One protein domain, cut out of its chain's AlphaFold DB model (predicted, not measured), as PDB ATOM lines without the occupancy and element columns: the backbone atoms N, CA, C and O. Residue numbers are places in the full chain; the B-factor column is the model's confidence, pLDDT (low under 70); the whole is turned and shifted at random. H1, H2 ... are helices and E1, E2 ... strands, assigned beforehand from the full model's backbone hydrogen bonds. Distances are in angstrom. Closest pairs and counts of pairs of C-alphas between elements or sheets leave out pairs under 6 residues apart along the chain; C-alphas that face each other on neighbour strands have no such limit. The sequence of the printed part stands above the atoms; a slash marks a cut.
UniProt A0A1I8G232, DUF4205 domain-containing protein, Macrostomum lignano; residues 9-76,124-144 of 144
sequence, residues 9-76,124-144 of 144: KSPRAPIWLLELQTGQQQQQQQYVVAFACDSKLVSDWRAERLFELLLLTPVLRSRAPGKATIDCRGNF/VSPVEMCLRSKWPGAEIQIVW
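Overview. This is residues 9 to 76 and 124 to 144 of the 144 residues of the protein "DUF4205 domain-containing protein" of Macrostomum lignano (UniProt A0A1I8G232). A single antiparallel sheet of five strands, strongly twisted and curled like part of a barrel, wraps round one short helix, H1. The curl is open, its edge strands E1 and E5 apart, and H1 lies within it, with its closest C-alphas to E1 at 5.8 A and to E5 at 7.3 A. The printed part has 89 residues with five named strands and one named helix, along the chain E1, E2, E3, E4, H1, E5; the sheet order is E1, E2, E3, E4, E5. The class is mixed, helices and strands, although under half of the residues, 39 of 89, are in named elements. The whole is compact, with a radius of gyration of the C-alphas of 13.6 A, and spans 40 by 28 by 25 A.

Along the chain. E1, residues 15 to 20, begins at C-alpha 15 (175.112, 232.191, 216.859) and is 16.0 A long. E2, residues 30 to 35, measures 16.6 A. E3, residues 50 to 56, is the longest strand, 20.1 A. E4, residues 66 to 71, measures 16.6 A. H1, residues 126 to 134, begins at C-alpha 126 (189.081, 237.756, 226.653) and measures 12.6 A. E5, residues 139 to 143, measures 13.7 A and ends at C-alpha 143 (185.773, 224.745, 229.878).

Arrangement. E1 to E4 form a meander, each strand the antiparallel neighbour of the one before, with hairpins E1 and E2, E2 and E3, E3 and E4. Between E1 and E2, at 157 degrees, N 18 and O 32 are 2.8 A apart. Between E2 and E3, at 138 degrees, N 56 and O 33 are 2.8 A apart. Between E3 and E4, at 157 degrees, N 53 and O 68 are 2.8 A apart. E5 is the antiparallel neighbour of E4, at 166 degrees, with N 67 and O 143 2.7 A apart. H1 is on the sheet, which curls round it. The closest C-alphas of E1 and H1 are those of Leu 20 and Pro 126, 5.8 A; those of H1 and E5 are Glu 128 and Ile 140, 7.3 A. E4 and H1 are near each other. In H1 every O i to N i+4 pair is within hydrogen-bond range.

Size, cuts and confidence. The two C-alphas farthest apart are those of Gln 25 and Lys 40, 41.2 A. The link E2 to E3 is long, 14 residues; H1 to E5 is tight. Residues 77 to 123 are cut out, and C-alphas 76 and 124 are 21.2 A apart across the cut. The mean pLDDT of the printed part is 80.5; it is under 70 in residues 9 to 12, 22 to 28, 42 to 43, 59 to 63 and 75 to 76.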
ATOM      1  N   LYS A   9     170.062 236.081 209.505       46.62
ATOM      2  CA  LYS A   9     168.812 235.321 209.681       46.62
ATOM      3  C   LYS A   9     169.207 233.992 210.325       46.62
ATOM      4  O   LYS A   9     169.872 233.189 209.676       46.62
ATOM      5  N   SER A  10     168.902 233.819 211.608       50.88
ATOM      6  CA  SER A  10     169.479 232.720 212.374       50.88
ATOM      7  C   SER A  10     168.999 231.382 211.802       50.88
ATOM      8  O   SER A  10     167.793 231.217 211.594       50.88
ATOM      9  N   PRO A  11     169.892 230.399 211.577       52.06
ATOM     10  CA  PRO A  11     169.479 229.002 211.516       52.06
ATOM     11  C   PRO A  11     168.797 228.642 212.847       52.06
ATOM     12  O   PRO A  11     168.804 229.435 213.785       52.06
ATOM     13  N   ARG A  12     168.206 227.449 212.957       66.31
ATOM     14  CA  ARG A  12     167.478 226.967 214.152       66.31
ATOM     15  C   ARG A  12     168.142 227.260 215.515       66.31
ATOM     16  O   ARG A  12     167.443 227.202 216.506       66.31
ATOM     17  N   ALA A  13     169.436 227.556 215.570       70.12
ATOM     18  CA  ALA A  13     170.239 227.813 216.758       70.12
ATOM     19  C   ALA A  13     170.841 229.243 216.747       70.12
ATOM     20  O   ALA A  13     171.350 229.652 215.699       70.12
ATOM     21  N   PRO A  14     170.847 229.976 217.877       82.81
ATOM     22  CA  PRO A  14     171.532 231.267 218.016       82.81
ATOM     23  C   PRO A  14     173.060 231.170 217.856       82.81
ATOM     24  O   PRO A  14     173.689 230.268 218.412       82.81
ATOM     25  N   ILE A  15     173.664 232.125 217.137       86.19
ATOM     26  CA  ILE A  15     175.112 232.191 216.859       86.19
ATOM     27  C   ILE A  15     175.629 233.616 217.114       86.19
ATOM     28  O   ILE A  15     175.005 234.591 216.693       86.19
ATOM     29  N   TRP A  16     176.800 233.733 217.744       87.62
ATOM     30  CA  TRP A  16     177.522 234.980 217.996       87.62
ATOM     31  C   TRP A  16     178.986 234.864 217.566       87.62
ATOM     32  O   TRP A  16     179.644 233.851 217.803       87.62
ATOM     33  N   LEU A  17     179.511 235.934 216.969       89.62
ATOM     34  CA  LEU A  17     180.935 236.090 216.689       89.62
ATOM     35  C   LEU A  17     181.551 236.979 217.775       89.62
ATOM     36  O   LEU A  17     181.152 238.133 217.930       89.62
ATOM     37  N   LEU A  18     182.488 236.426 218.540       89.69
ATOM     38  CA  LEU A  18     183.243 237.126 219.573       89.69
ATOM     39  C   LEU A  18     184.555 237.605 218.962       89.69
ATOM     40  O   LEU A  18     185.375 236.798 218.523       89.69
ATOM     41  N   GLU A  19     184.741 238.915 218.942       87.38
ATOM     42  CA  GLU A  19     185.980 239.548 218.516       87.38
ATOM     43  C   GLU A  19     186.842 239.838 219.748       87.38
ATOM     44  O   GLU A  19     186.486 240.664 220.593       87.38
ATOM     45  N   LEU A  20     187.960 239.125 219.869       85.06
ATOM     46  CA  LEU A  20     188.866 239.243 221.003       85.06
ATOM     47  C   LEU A  20     189.934 240.295 220.696       85.06
ATOM     48  O   LEU A  20     190.658 240.206 219.703       85.06
ATOM     49  N   GLN A  21     190.040 241.283 221.580       73.19
ATOM     50  CA  GLN A  21     191.084 242.300 221.533       73.19
ATOM     51  C   GLN A  21     192.279 241.792 222.345       73.19
ATOM     52  O   GLN A  21     192.248 241.794 223.574       73.19
ATOM     53  N   THR A  22     193.321 241.316 221.670       67.44
ATOM     54  CA  THR A  22     194.554 240.854 222.323       67.44
ATOM     55  C   THR A  22     195.521 242.029 222.450       67.44
ATOM     56  O   THR A  22     195.887 242.646 221.453       67.44
ATOM     57  N   GLY A  23     195.936 242.363 223.675       62.03
ATOM     58  CA  GLY A  23     196.718 243.566 224.000       62.03
ATOM     59  C   GLY A  23     198.193 243.561 223.575       62.03
ATOM     60  O   GLY A  23     199.037 244.028 224.333       62.03
ATOM     61  N   GLN A  24     198.543 243.039 222.399       57.62
ATOM     62  CA  GLN A  24     199.921 243.058 221.894       57.62
ATOM     63  C   GLN A  24     199.990 243.676 220.498       57.62
ATOM     64  O   GLN A  24     199.111 243.476 219.668       57.62
ATOM     65  N   GLN A  25     201.068 244.424 220.248       56.69
ATOM     66  CA  GLN A  25     201.332 245.269 219.072       56.69
ATOM     67  C   GLN A  25     201.349 244.539 217.708       56.69
ATOM     68  O   GLN A  25     201.652 245.151 216.685       56.69
ATOM     69  N   GLN A  26     201.014 243.250 217.656       54.72
ATOM     70  CA  GLN A  26     200.832 242.495 216.421       54.72
ATOM     71  C   GLN A  26     199.343 242.220 216.215       54.72
ATOM     72  O   GLN A  26     198.730 241.423 216.919       54.72
ATOM     73  N   GLN A  27     198.786 242.930 215.234       57.62
ATOM     74  CA  GLN A  27     197.382 242.982 214.821       57.62
ATOM     75  C   GLN A  27     196.843 241.639 214.293       57.62
ATOM     76  O   GLN A  27     196.436 241.538 213.135       57.62
ATOM     77  N   GLN A  28     196.824 240.585 215.105       67.06
ATOM     78  CA  GLN A  28     196.042 239.401 214.778       67.06
ATOM     79  C   GLN A  28     194.772 239.402 215.616       67.06
ATOM     80  O   GLN A  28     194.753 239.014 216.782       67.06
ATOM     81  N   GLN A  29     193.707 239.886 214.986       72.56
ATOM     82  CA  GLN A  29     192.361 239.848 215.529       72.56
ATOM     83  C   GLN A  29     191.959 238.383 215.696       72.56
ATOM     84  O   GLN A  29     191.954 237.607 214.734       72.56
ATOM     85  N   GLN A  30     191.695 237.987 216.936       83.12
ATOM     86  CA  GLN A  30     191.256 236.636 217.241       83.12
ATOM     87  C   GLN A  30     189.734 236.612 217.280       83.12
ATOM     88  O   GLN A  30     189.094 237.491 217.850       83.12
ATOM     89  N   TYR A  31     189.162 235.578 216.676       86.06
ATOM     90  CA  TYR A  31     187.723 235.389 216.629       86.06
ATOM     91  C   TYR A  31     187.356 234.077 217.300       86.06
ATOM     92  O   TYR A  31     188.035 233.071 217.101       86.06
ATOM     93  N   VAL A  32     186.267 234.076 218.058       88.94
ATOM     94  CA  VAL A  32     185.652 232.863 218.601       88.94
ATOM     95  C   VAL A  32     184.194 232.845 218.180       88.94
ATOM     96  O   VAL A  32     183.485 233.836 218.334       88.94
ATOM     97  N   VAL A  33     183.733 231.723 217.639       90.12
ATOM     98  CA  VAL A  33     182.312 231.531 217.337       90.12
ATOM     99  C   VAL A  33     181.667 230.867 218.544       90.12
ATOM    100  O   VAL A  33     182.053 229.760 218.917       90.12
ATOM    101  N   ALA A  34     180.694 231.540 219.147       90.88
ATOM    102  CA  ALA A  34     179.857 230.992 220.204       90.88
ATOM    103  C   ALA A  34     178.478 230.658 219.632       90.88
ATOM    104  O   ALA A  34     177.894 231.477 218.924       90.88
ATOM    105  N   PHE A  35     177.934 229.483 219.927       89.00
ATOM    106  CA  PHE A  35     176.580 229.140 219.491       89.00
ATOM    107  C   PHE A  35     175.865 228.244 220.495       89.00
ATOM    108  O   PHE A  35     176.491 227.421 221.160       89.00
ATOM    109  N   ALA A  36     174.549 228.400 220.592       87.50
ATOM    110  CA  ALA A  36     173.693 227.546 221.408       87.50
ATOM    111  C   ALA A  36     173.048 226.477 220.522       87.50
ATOM    112  O   ALA A  36     172.578 226.788 219.433       87.50
ATOM    113  N   CYS A  37     172.987 225.221 220.971       82.56
ATOM    114  CA  CYS A  37     172.251 224.178 220.243       82.56
ATOM    115  C   CYS A  37     170.740 224.222 220.501       82.56
ATOM    116  O   CYS A  37     169.978 223.626 219.737       82.56
ATOM    117  N   ASP A  38     170.308 224.908 221.562       80.88
ATOM    118  CA  ASP A  38     168.896 225.038 221.887       80.88
ATOM    119  C   ASP A  38     168.245 226.154 221.063       80.88
ATOM    120  O   ASP A  38     168.536 227.340 221.221       80.88
ATOM    121  N   SER A  39     167.325 225.751 220.186       73.06
ATOM    122  CA  SER A  39     166.507 226.655 219.380       73.06
ATOM    123  C   SER A  39     165.477 227.440 220.185       73.06
ATOM    124  O   SER A  39     164.879 228.378 219.661       73.06
ATOM    125  N   LYS A  40     165.197 227.002 221.417       71.56
ATOM    126  CA  LYS A  40     164.249 227.659 222.314       71.56
ATOM    127  C   LYS A  40     164.857 228.847 223.028       71.56
ATOM    128  O   LYS A  40     164.064 229.627 223.536       71.56
ATOM    129  N   LEU A  41     166.189 228.977 223.026       74.88
ATOM    130  CA  LEU A  41     166.864 230.106 223.640       74.88
ATOM    131  C   LEU A  41     166.295 231.397 223.052       74.88
ATOM    132  O   LEU A  41     166.556 231.746 221.893       74.88
ATOM    133  N   VAL A  42     165.456 232.063 223.836       66.50
ATOM    134  CA  VAL A  42     164.728 233.236 223.369       66.50
ATOM    135  C   VAL A  42     165.661 234.442 223.276       66.50
ATOM    136  O   VAL A  42     166.718 234.509 223.902       66.50
ATOM    137  N   SER A  43     165.246 235.451 222.509       68.56
ATOM    138  CA  SER A  43     165.962 236.731 222.436       68.56
ATOM    139  C   SER A  43     166.121 237.403 223.808       68.56
ATOM    140  O   SER A  43     167.079 238.151 224.011       68.56
ATOM    141  N   ASP A  44     165.195 237.145 224.740       76.81
ATOM    142  CA  ASP A  44     165.274 237.622 226.119       76.81
ATOM    143  C   ASP A  44     166.040 236.634 227.005       76.81
ATOM    144  O   ASP A  44     165.476 235.819 227.733       76.81
ATOM    145  N   TRP A  45     167.361 236.732 226.951       78.75
ATOM    146  CA  TRP A  45     168.257 235.888 227.734       78.75
ATOM    147  C   TRP A  45     168.040 235.988 229.251       78.75
ATOM    148  O   TRP A  45     168.477 235.097 229.965       78.75
ATOM    149  N   ARG A  46     167.396 237.044 229.773       79.62
ATOM    150  CA  ARG A  46     167.107 237.147 231.215       79.62
ATOM    151  C   ARG A  46     165.964 236.233 231.633       79.62
ATOM    152  O   ARG A  46     165.925 235.791 232.779       79.62
ATOM    153  N   ALA A  47     165.040 235.949 230.716       77.31
ATOM    154  CA  ALA A  47     164.012 234.935 230.921       77.31
ATOM    155  C   ALA A  47     164.615 233.517 230.906       77.31
ATOM    156  O   ALA A  47     164.080 232.604 231.542       77.31
ATOM    157  N   GLU A  48     165.746 233.341 230.220       79.81
ATOM    158  CA  GLU A  48     166.495 232.090 230.169       79.81
ATOM    159  C   GLU A  48     167.326 231.919 231.433       79.81
ATOM    160  O   GLU A  48     168.318 232.600 231.642       79.81
ATOM    161  N   ARG A  49     166.931 230.994 232.306       84.00
ATOM    162  CA  ARG A  49     167.585 230.833 233.616       84.00
ATOM    163  C   ARG A  49     168.996 230.258 233.491       84.00
ATOM    164  O   ARG A  49     169.864 230.618 234.276       84.00
ATOM    165  N   LEU A  50     169.209 229.342 232.551       89.94
ATOM    166  CA  LEU A  50     170.465 228.616 232.377       89.94
ATOM    167  C   LEU A  50     170.562 228.097 230.944       89.94
ATOM    168  O   LEU A  50     169.635 227.432 230.483       89.94
ATOM    169  N   PHE A  51     171.684 228.337 230.270       91.12
ATOM    170  CA  PHE A  51     171.924 227.786 228.935       91.12
ATOM    171  C   PHE A  51     173.406 227.523 228.660       91.12
ATOM    172  O   PHE A  51     174.298 228.054 229.323       91.12
ATOM    173  N   GLU A  52     173.661 226.674 227.665       92.12
ATOM    174  CA  GLU A  52     175.004 226.275 227.248       92.12
ATOM    175  C   GLU A  52     175.356 226.836 225.868       92.12
ATOM    176  O   GLU A  52     174.534 226.868 224.947       92.12
ATOM    177  N   LEU A  53     176.620 227.222 225.722       92.38
ATOM    178  CA  LEU A  53     177.235 227.652 224.475       92.38
ATOM    179  C   LEU A  53     178.389 226.722 224.121       92.38
ATOM    180  O   LEU A  53     179.208 226.372 224.972       92.38
ATOM    181  N   LEU A  54     178.499 226.382 222.844       92.06
ATOM    182  CA  LEU A  54     179.690 225.781 222.262       92.06
ATOM    183  C   LEU A  54     180.604 226.887 221.729       92.06
ATOM    184  O   LEU A  54     180.146 227.795 221.035       92.06
ATOM    185  N   LEU A  55     181.893 226.798 222.055       92.00
ATOM    186  CA  LEU A  55     182.930 227.762 221.702       92.00
ATOM    187  C   LEU A  55     183.895 227.143 220.687       92.00
ATOM    188  O   LEU A  55     184.629 226.199 220.990       92.00
ATOM    189  N   LEU A  56     183.920 227.705 219.482       90.06
ATOM    190  CA  LEU A  56     184.833 227.315 218.415       90.06
ATOM    191  C   LEU A  56     185.910 228.377 218.236       90.06
ATOM    192  O   LEU A  56     185.612 229.535 217.946       90.06
ATOM    193  N   THR A  57     187.169 227.965 218.360       85.19
ATOM    194  CA  THR A  57     188.326 228.806 218.045       85.19
ATOM    195  C   THR A  57     188.990 228.327 216.747       85.19
ATOM    196  O   THR A  57     188.882 227.147 216.399       85.19
ATOM    197  N   PRO A  58     189.729 229.195 216.029       73.88
ATOM    198  CA  PRO A  58     190.429 228.840 214.791       73.88
ATOM    199  C   PRO A  58     191.458 227.712 214.964       73.88
ATOM    200  O   PRO A  58     191.825 227.040 213.997       73.88
ATOM    201  N   VAL A  59     191.928 227.507 216.199       69.56
ATOM    202  CA  VAL A  59     192.924 226.495 216.575       69.56
ATOM    203  C   VAL A  59     192.289 225.107 216.757       69.56
ATOM    204  O   VAL A  59     192.988 224.102 216.653       69.56
ATOM    205  N   LEU A  60     190.966 225.001 216.936       61.69
ATOM    206  CA  LEU A  60     190.270 223.734 217.229       61.69
ATOM    207  C   LEU A  60     190.043 222.819 216.007       61.69
ATOM    208  O   LEU A  60     189.139 221.992 216.021       61.69
ATOM    209  N   ARG A  61     190.888 222.873 214.967       56.28
ATOM    210  CA  ARG A  61     190.765 221.974 213.796       56.28
ATOM    211  C   ARG A  61     190.877 220.468 214.128       56.28
ATOM    212  O   ARG A  61     190.540 219.662 213.268       56.28
ATOM    213  N   SER A  62     191.305 220.080 215.340       55.69
ATOM    214  CA  SER A  62     191.412 218.674 215.781       55.69
ATOM    215  C   SER A  62     190.910 218.365 217.206       55.69
ATOM    216  O   SER A  62     191.119 217.251 217.687       55.69
ATOM    217  N   ARG A  63     190.264 219.311 217.906       66.25
ATOM    218  CA  ARG A  63     189.844 219.152 219.317       66.25
ATOM    219  C   ARG A  63     188.348 219.432 219.483       66.25
ATOM    220  O   ARG A  63     187.754 220.148 218.683       66.25
ATOM    221  N   ALA A  64     187.755 218.849 220.527       80.69
ATOM    222  CA  ALA A  64     186.389 219.146 220.942       80.69
ATOM    223  C   ALA A  64     186.182 220.664 221.154       80.69
ATOM    224  O   ALA A  64     187.109 221.345 221.602       80.69
ATOM    225  N   PRO A  65     184.993 221.204 220.830       87.31
ATOM    226  CA  PRO A  65     184.659 222.592 221.123       87.31
ATOM    227  C   PRO A  65     184.748 222.862 222.624       87.31
ATOM    228  O   PRO A  65     184.398 221.999 223.435       87.31
ATOM    229  N   GLY A  66     185.139 224.086 222.979       91.12
ATOM    230  CA  GLY A  66     184.956 224.564 224.341       91.12
ATOM    231  C   GLY A  66     183.468 224.676 224.671       91.12
ATOM    232  O   GLY A  66     182.611 224.724 223.784       91.12
ATOM    233  N   LYS A  67     183.154 224.734 225.957       93.62
ATOM    234  CA  LYS A  67     181.807 224.902 226.489       93.62
ATOM    235  C   LYS A  67     181.777 226.085 227.438       93.62
ATOM    236  O   LYS A  67     182.675 226.229 228.263       93.62
ATOM    237  N   ALA A  68     180.736 226.899 227.335       94.38
ATOM    238  CA  ALA A  68     180.409 227.891 228.344       94.38
ATOM    239  C   ALA A  68     178.999 227.658 228.880       94.38
ATOM    240  O   ALA A  68     178.056 227.518 228.104       94.38
ATOM    241  N   THR A  69     178.860 227.647 230.199       94.75
ATOM    242  CA  THR A  69     177.568 227.638 230.883       94.75
ATOM    243  C   THR A  69     177.272 229.052 231.355       94.75
ATOM    244  O   THR A  69     178.105 229.659 232.030       94.75
ATOM    245  N   ILE A  70     176.106 229.572 230.972       92.50
ATOM    246  CA  ILE A  70     175.636 230.906 231.339       92.50
ATOM    247  C   ILE A  70     174.440 230.744 232.270       92.50
ATOM    248  O   ILE A  70     173.389 230.250 231.858       92.50
ATOM    249  N   ASP A  71     174.615 231.138 233.525       92.06
ATOM    250  CA  ASP A  71     173.581 231.086 234.549       92.06
ATOM    251  C   ASP A  71     173.070 232.494 234.848       92.06
ATOM    252  O   ASP A  71     173.773 233.354 235.379       92.06
ATOM    253  N   CYS A  72     171.815 232.726 234.493       89.00
ATOM    254  CA  CYS A  72     171.134 234.001 234.637       89.00
ATOM    255  C   CYS A  72     170.176 234.008 235.835       89.00
ATOM    256  O   CYS A  72     169.317 234.875 235.932       89.00
ATOM    257  N   ARG A  73     170.282 233.056 236.769       86.56
ATOM    258  CA  ARG A  73     169.430 233.021 237.975       86.56
ATOM    259  C   ARG A  73     169.800 234.078 239.016       86.56
ATOM    260  O   ARG A  73     169.072 234.219 239.997       86.56
ATOM    261  N   GLY A  74     170.913 234.786 238.828       75.00
ATOM    262  CA  GLY A  74     171.356 235.862 239.709       75.00
ATOM    263  C   GLY A  74     170.371 237.035 239.764       75.00
ATOM    264  O   GLY A  74     169.665 237.332 238.802       75.00
ATOM    265  N   ASN A  75     170.326 237.729 240.903       60.25
ATOM    266  CA  ASN A  75     169.506 238.929 241.059       60.25
ATOM    267  C   ASN A  75     170.087 240.077 240.221       60.25
ATOM    268  O   ASN A  75     171.030 240.753 240.637       60.25
ATOM    269  N   PHE A  76     169.498 240.328 239.053       62.75
ATOM    270  CA  PHE A  76     169.762 241.527 238.262       62.75
ATOM    271  C   PHE A  76     169.132 242.739 238.951       62.75
ATOM    272  O   PHE A  76     168.016 243.135 238.637       62.75
ATOM    273  N   VAL A 124     191.090 237.631 233.525       81.38
ATOM    274  CA  VAL A 124     189.824 237.116 233.022       81.38
ATOM    275  C   VAL A 124     189.996 236.938 231.522       81.38
ATOM    276  O   VAL A 124     190.385 237.875 230.823       81.38
ATOM    277  N   SER A 125     189.727 235.729 231.026       86.31
ATOM    278  CA  SER A 125     189.931 235.407 229.613       86.31
ATOM    279  C   SER A 125     189.190 236.416 228.719       86.31
ATOM    280  O   SER A 125     188.037 236.743 229.016       86.31
ATOM    281  N   PRO A 126     189.768 236.858 227.584       87.81
ATOM    282  CA  PRO A 126     189.081 237.756 226.653       87.81
ATOM    283  C   PRO A 126     187.714 237.222 226.203       87.81
ATOM    284  O   PRO A 126     186.776 237.989 226.001       87.81
ATOM    285  N   VAL A 127     187.576 235.894 226.095       89.19
ATOM    286  CA  VAL A 127     186.294 235.243 225.790       89.19
ATOM    287  C   VAL A 127     185.291 235.505 226.907       89.19
ATOM    288  O   VAL A 127     184.186 235.964 226.635       89.19
ATOM    289  N   GLU A 128     185.683 235.275 228.159       91.00
ATOM    290  CA  GLU A 128     184.829 235.534 229.318       91.00
ATOM    291  C   GLU A 128     184.419 237.007 229.393       91.00
ATOM    292  O   GLU A 128     183.247 237.297 229.624       91.00
ATOM    293  N   MET A 129     185.332 237.938 229.106       89.56
ATOM    294  CA  MET A 129     185.004 239.365 229.037       89.56
ATOM    295  C   MET A 129     183.903 239.661 228.010       89.56
ATOM    296  O   MET A 129     182.950 240.385 228.319       89.56
ATOM    297  N   CYS A 130     183.982 239.088 226.805       90.19
ATOM    298  CA  CYS A 130     182.933 239.264 225.801       90.19
ATOM    299  C   CYS A 130     181.595 238.652 226.249       90.19
ATOM    300  O   CYS A 130     180.552 239.287 226.073       90.19
ATOM    301  N   LEU A 131     181.611 237.457 226.854       90.88
ATOM    302  CA  LEU A 131     180.389 236.815 227.350       90.88
ATOM    303  C   LEU A 131     179.759 237.632 228.495       90.88
ATOM    304  O   LEU A 131     178.551 237.858 228.479       90.88
ATOM    305  N   ARG A 132     180.560 238.163 229.428       90.31
ATOM    306  CA  ARG A 132     180.088 239.044 230.517       90.31
ATOM    307  C   ARG A 132     179.502 240.356 230.001       90.31
ATOM    308  O   ARG A 132     178.547 240.862 230.580       90.31
ATOM    309  N   SER A 133     180.043 240.894 228.908       88.12
ATOM    310  CA  SER A 133     179.476 242.070 228.233       88.12
ATOM    311  C   SER A 133     178.113 241.760 227.596       88.12
ATOM    312  O   SER A 133     177.200 242.583 227.630       88.12
ATOM    313  N   LYS A 134     177.946 240.549 227.044       87.06
ATOM    314  CA  LYS A 134     176.688 240.109 226.425       87.06
ATOM    315  C   LYS A 134     175.601 239.760 227.448       87.06
ATOM    316  O   LYS A 134     174.441 240.103 227.220       87.06
ATOM    317  N   TRP A 135     175.979 239.103 228.542       88.50
ATOM    318  CA  TRP A 135     175.100 238.623 229.615       88.50
ATOM    319  C   TRP A 135     175.524 239.211 230.971       88.50
ATOM    320  O   TRP A 135     176.047 238.498 231.832       88.50
ATOM    321  N   PRO A 136     175.348 240.529 231.173       88.12
ATOM    322  CA  PRO A 136     175.778 241.201 232.393       88.12
ATOM    323  C   PRO A 136     175.053 240.655 233.625       88.12
ATOM    324  O   PRO A 136     173.829 240.570 233.652       88.12
ATOM    325  N   GLY A 137     175.816 240.319 234.666       88.00
ATOM    326  CA  GLY A 137     175.287 239.759 235.914       88.00
ATOM    327  C   GLY A 137     175.017 238.254 235.876       88.00
ATOM    328  O   GLY A 137     174.680 237.692 236.914       88.00
ATOM    329  N   ALA A 138     175.196 237.594 234.727       90.44
ATOM    330  CA  ALA A 138     175.192 236.140 234.670       90.44
ATOM    331  C   ALA A 138     176.474 235.565 235.295       90.44
ATOM    332  O   ALA A 138     177.562 236.143 235.170       90.44
ATOM    333  N   GLU A 139     176.353 234.409 235.938       92.38
ATOM    334  CA  GLU A 139     177.504 233.587 236.294       92.38
ATOM    335  C   GLU A 139     177.946 232.803 235.051       92.38
ATOM    336  O   GLU A 139     177.125 232.237 234.328       92.38
ATOM    337  N   ILE A 140     179.249 232.822 234.765       93.00
ATOM    338  CA  ILE A 140     179.817 232.270 233.534       93.00
ATOM    339  C   ILE A 140     180.929 231.301 233.901       93.00
ATOM    340  O   ILE A 140     181.884 231.679 234.578       93.00
ATOM    341  N   GLN A 141     180.814 230.067 233.420       94.50
ATOM    342  CA  GLN A 141     181.826 229.025 233.588       94.50
ATOM    343  C   GLN A 141     182.276 228.538 232.212       94.50
ATOM    344  O   GLN A 141     181.433 228.190 231.389       94.50
ATOM    345  N   ILE A 142     183.587 228.528 231.948       93.00
ATOM    346  CA  ILE A 142     184.164 228.150 230.647       93.00
ATOM    347  C   ILE A 142     185.096 226.950 230.816       93.00
ATOM    348  O   ILE A 142     185.982 226.958 231.668       93.00
ATOM    349  N   VAL A 143     184.930 225.943 229.957       92.06
ATOM    350  CA  VAL A 143     185.773 224.745 229.878       92.06
ATOM    351  C   VAL A 143     186.221 224.557 228.428       92.06
ATOM    352  O   VAL A 143     185.382 224.504 227.535       92.06
ATOM    353  N   TRP A 144     187.528 224.469 228.175       87.88
ATOM    354  CA  TRP A 144     188.097 224.273 226.830       87.88
ATOM    355  C   TRP A 144     188.401 222.812 226.523       87.88
ATOM    356  O   TRP A 144     188.771 222.066 227.455       87.88
TER     357      TRP A 144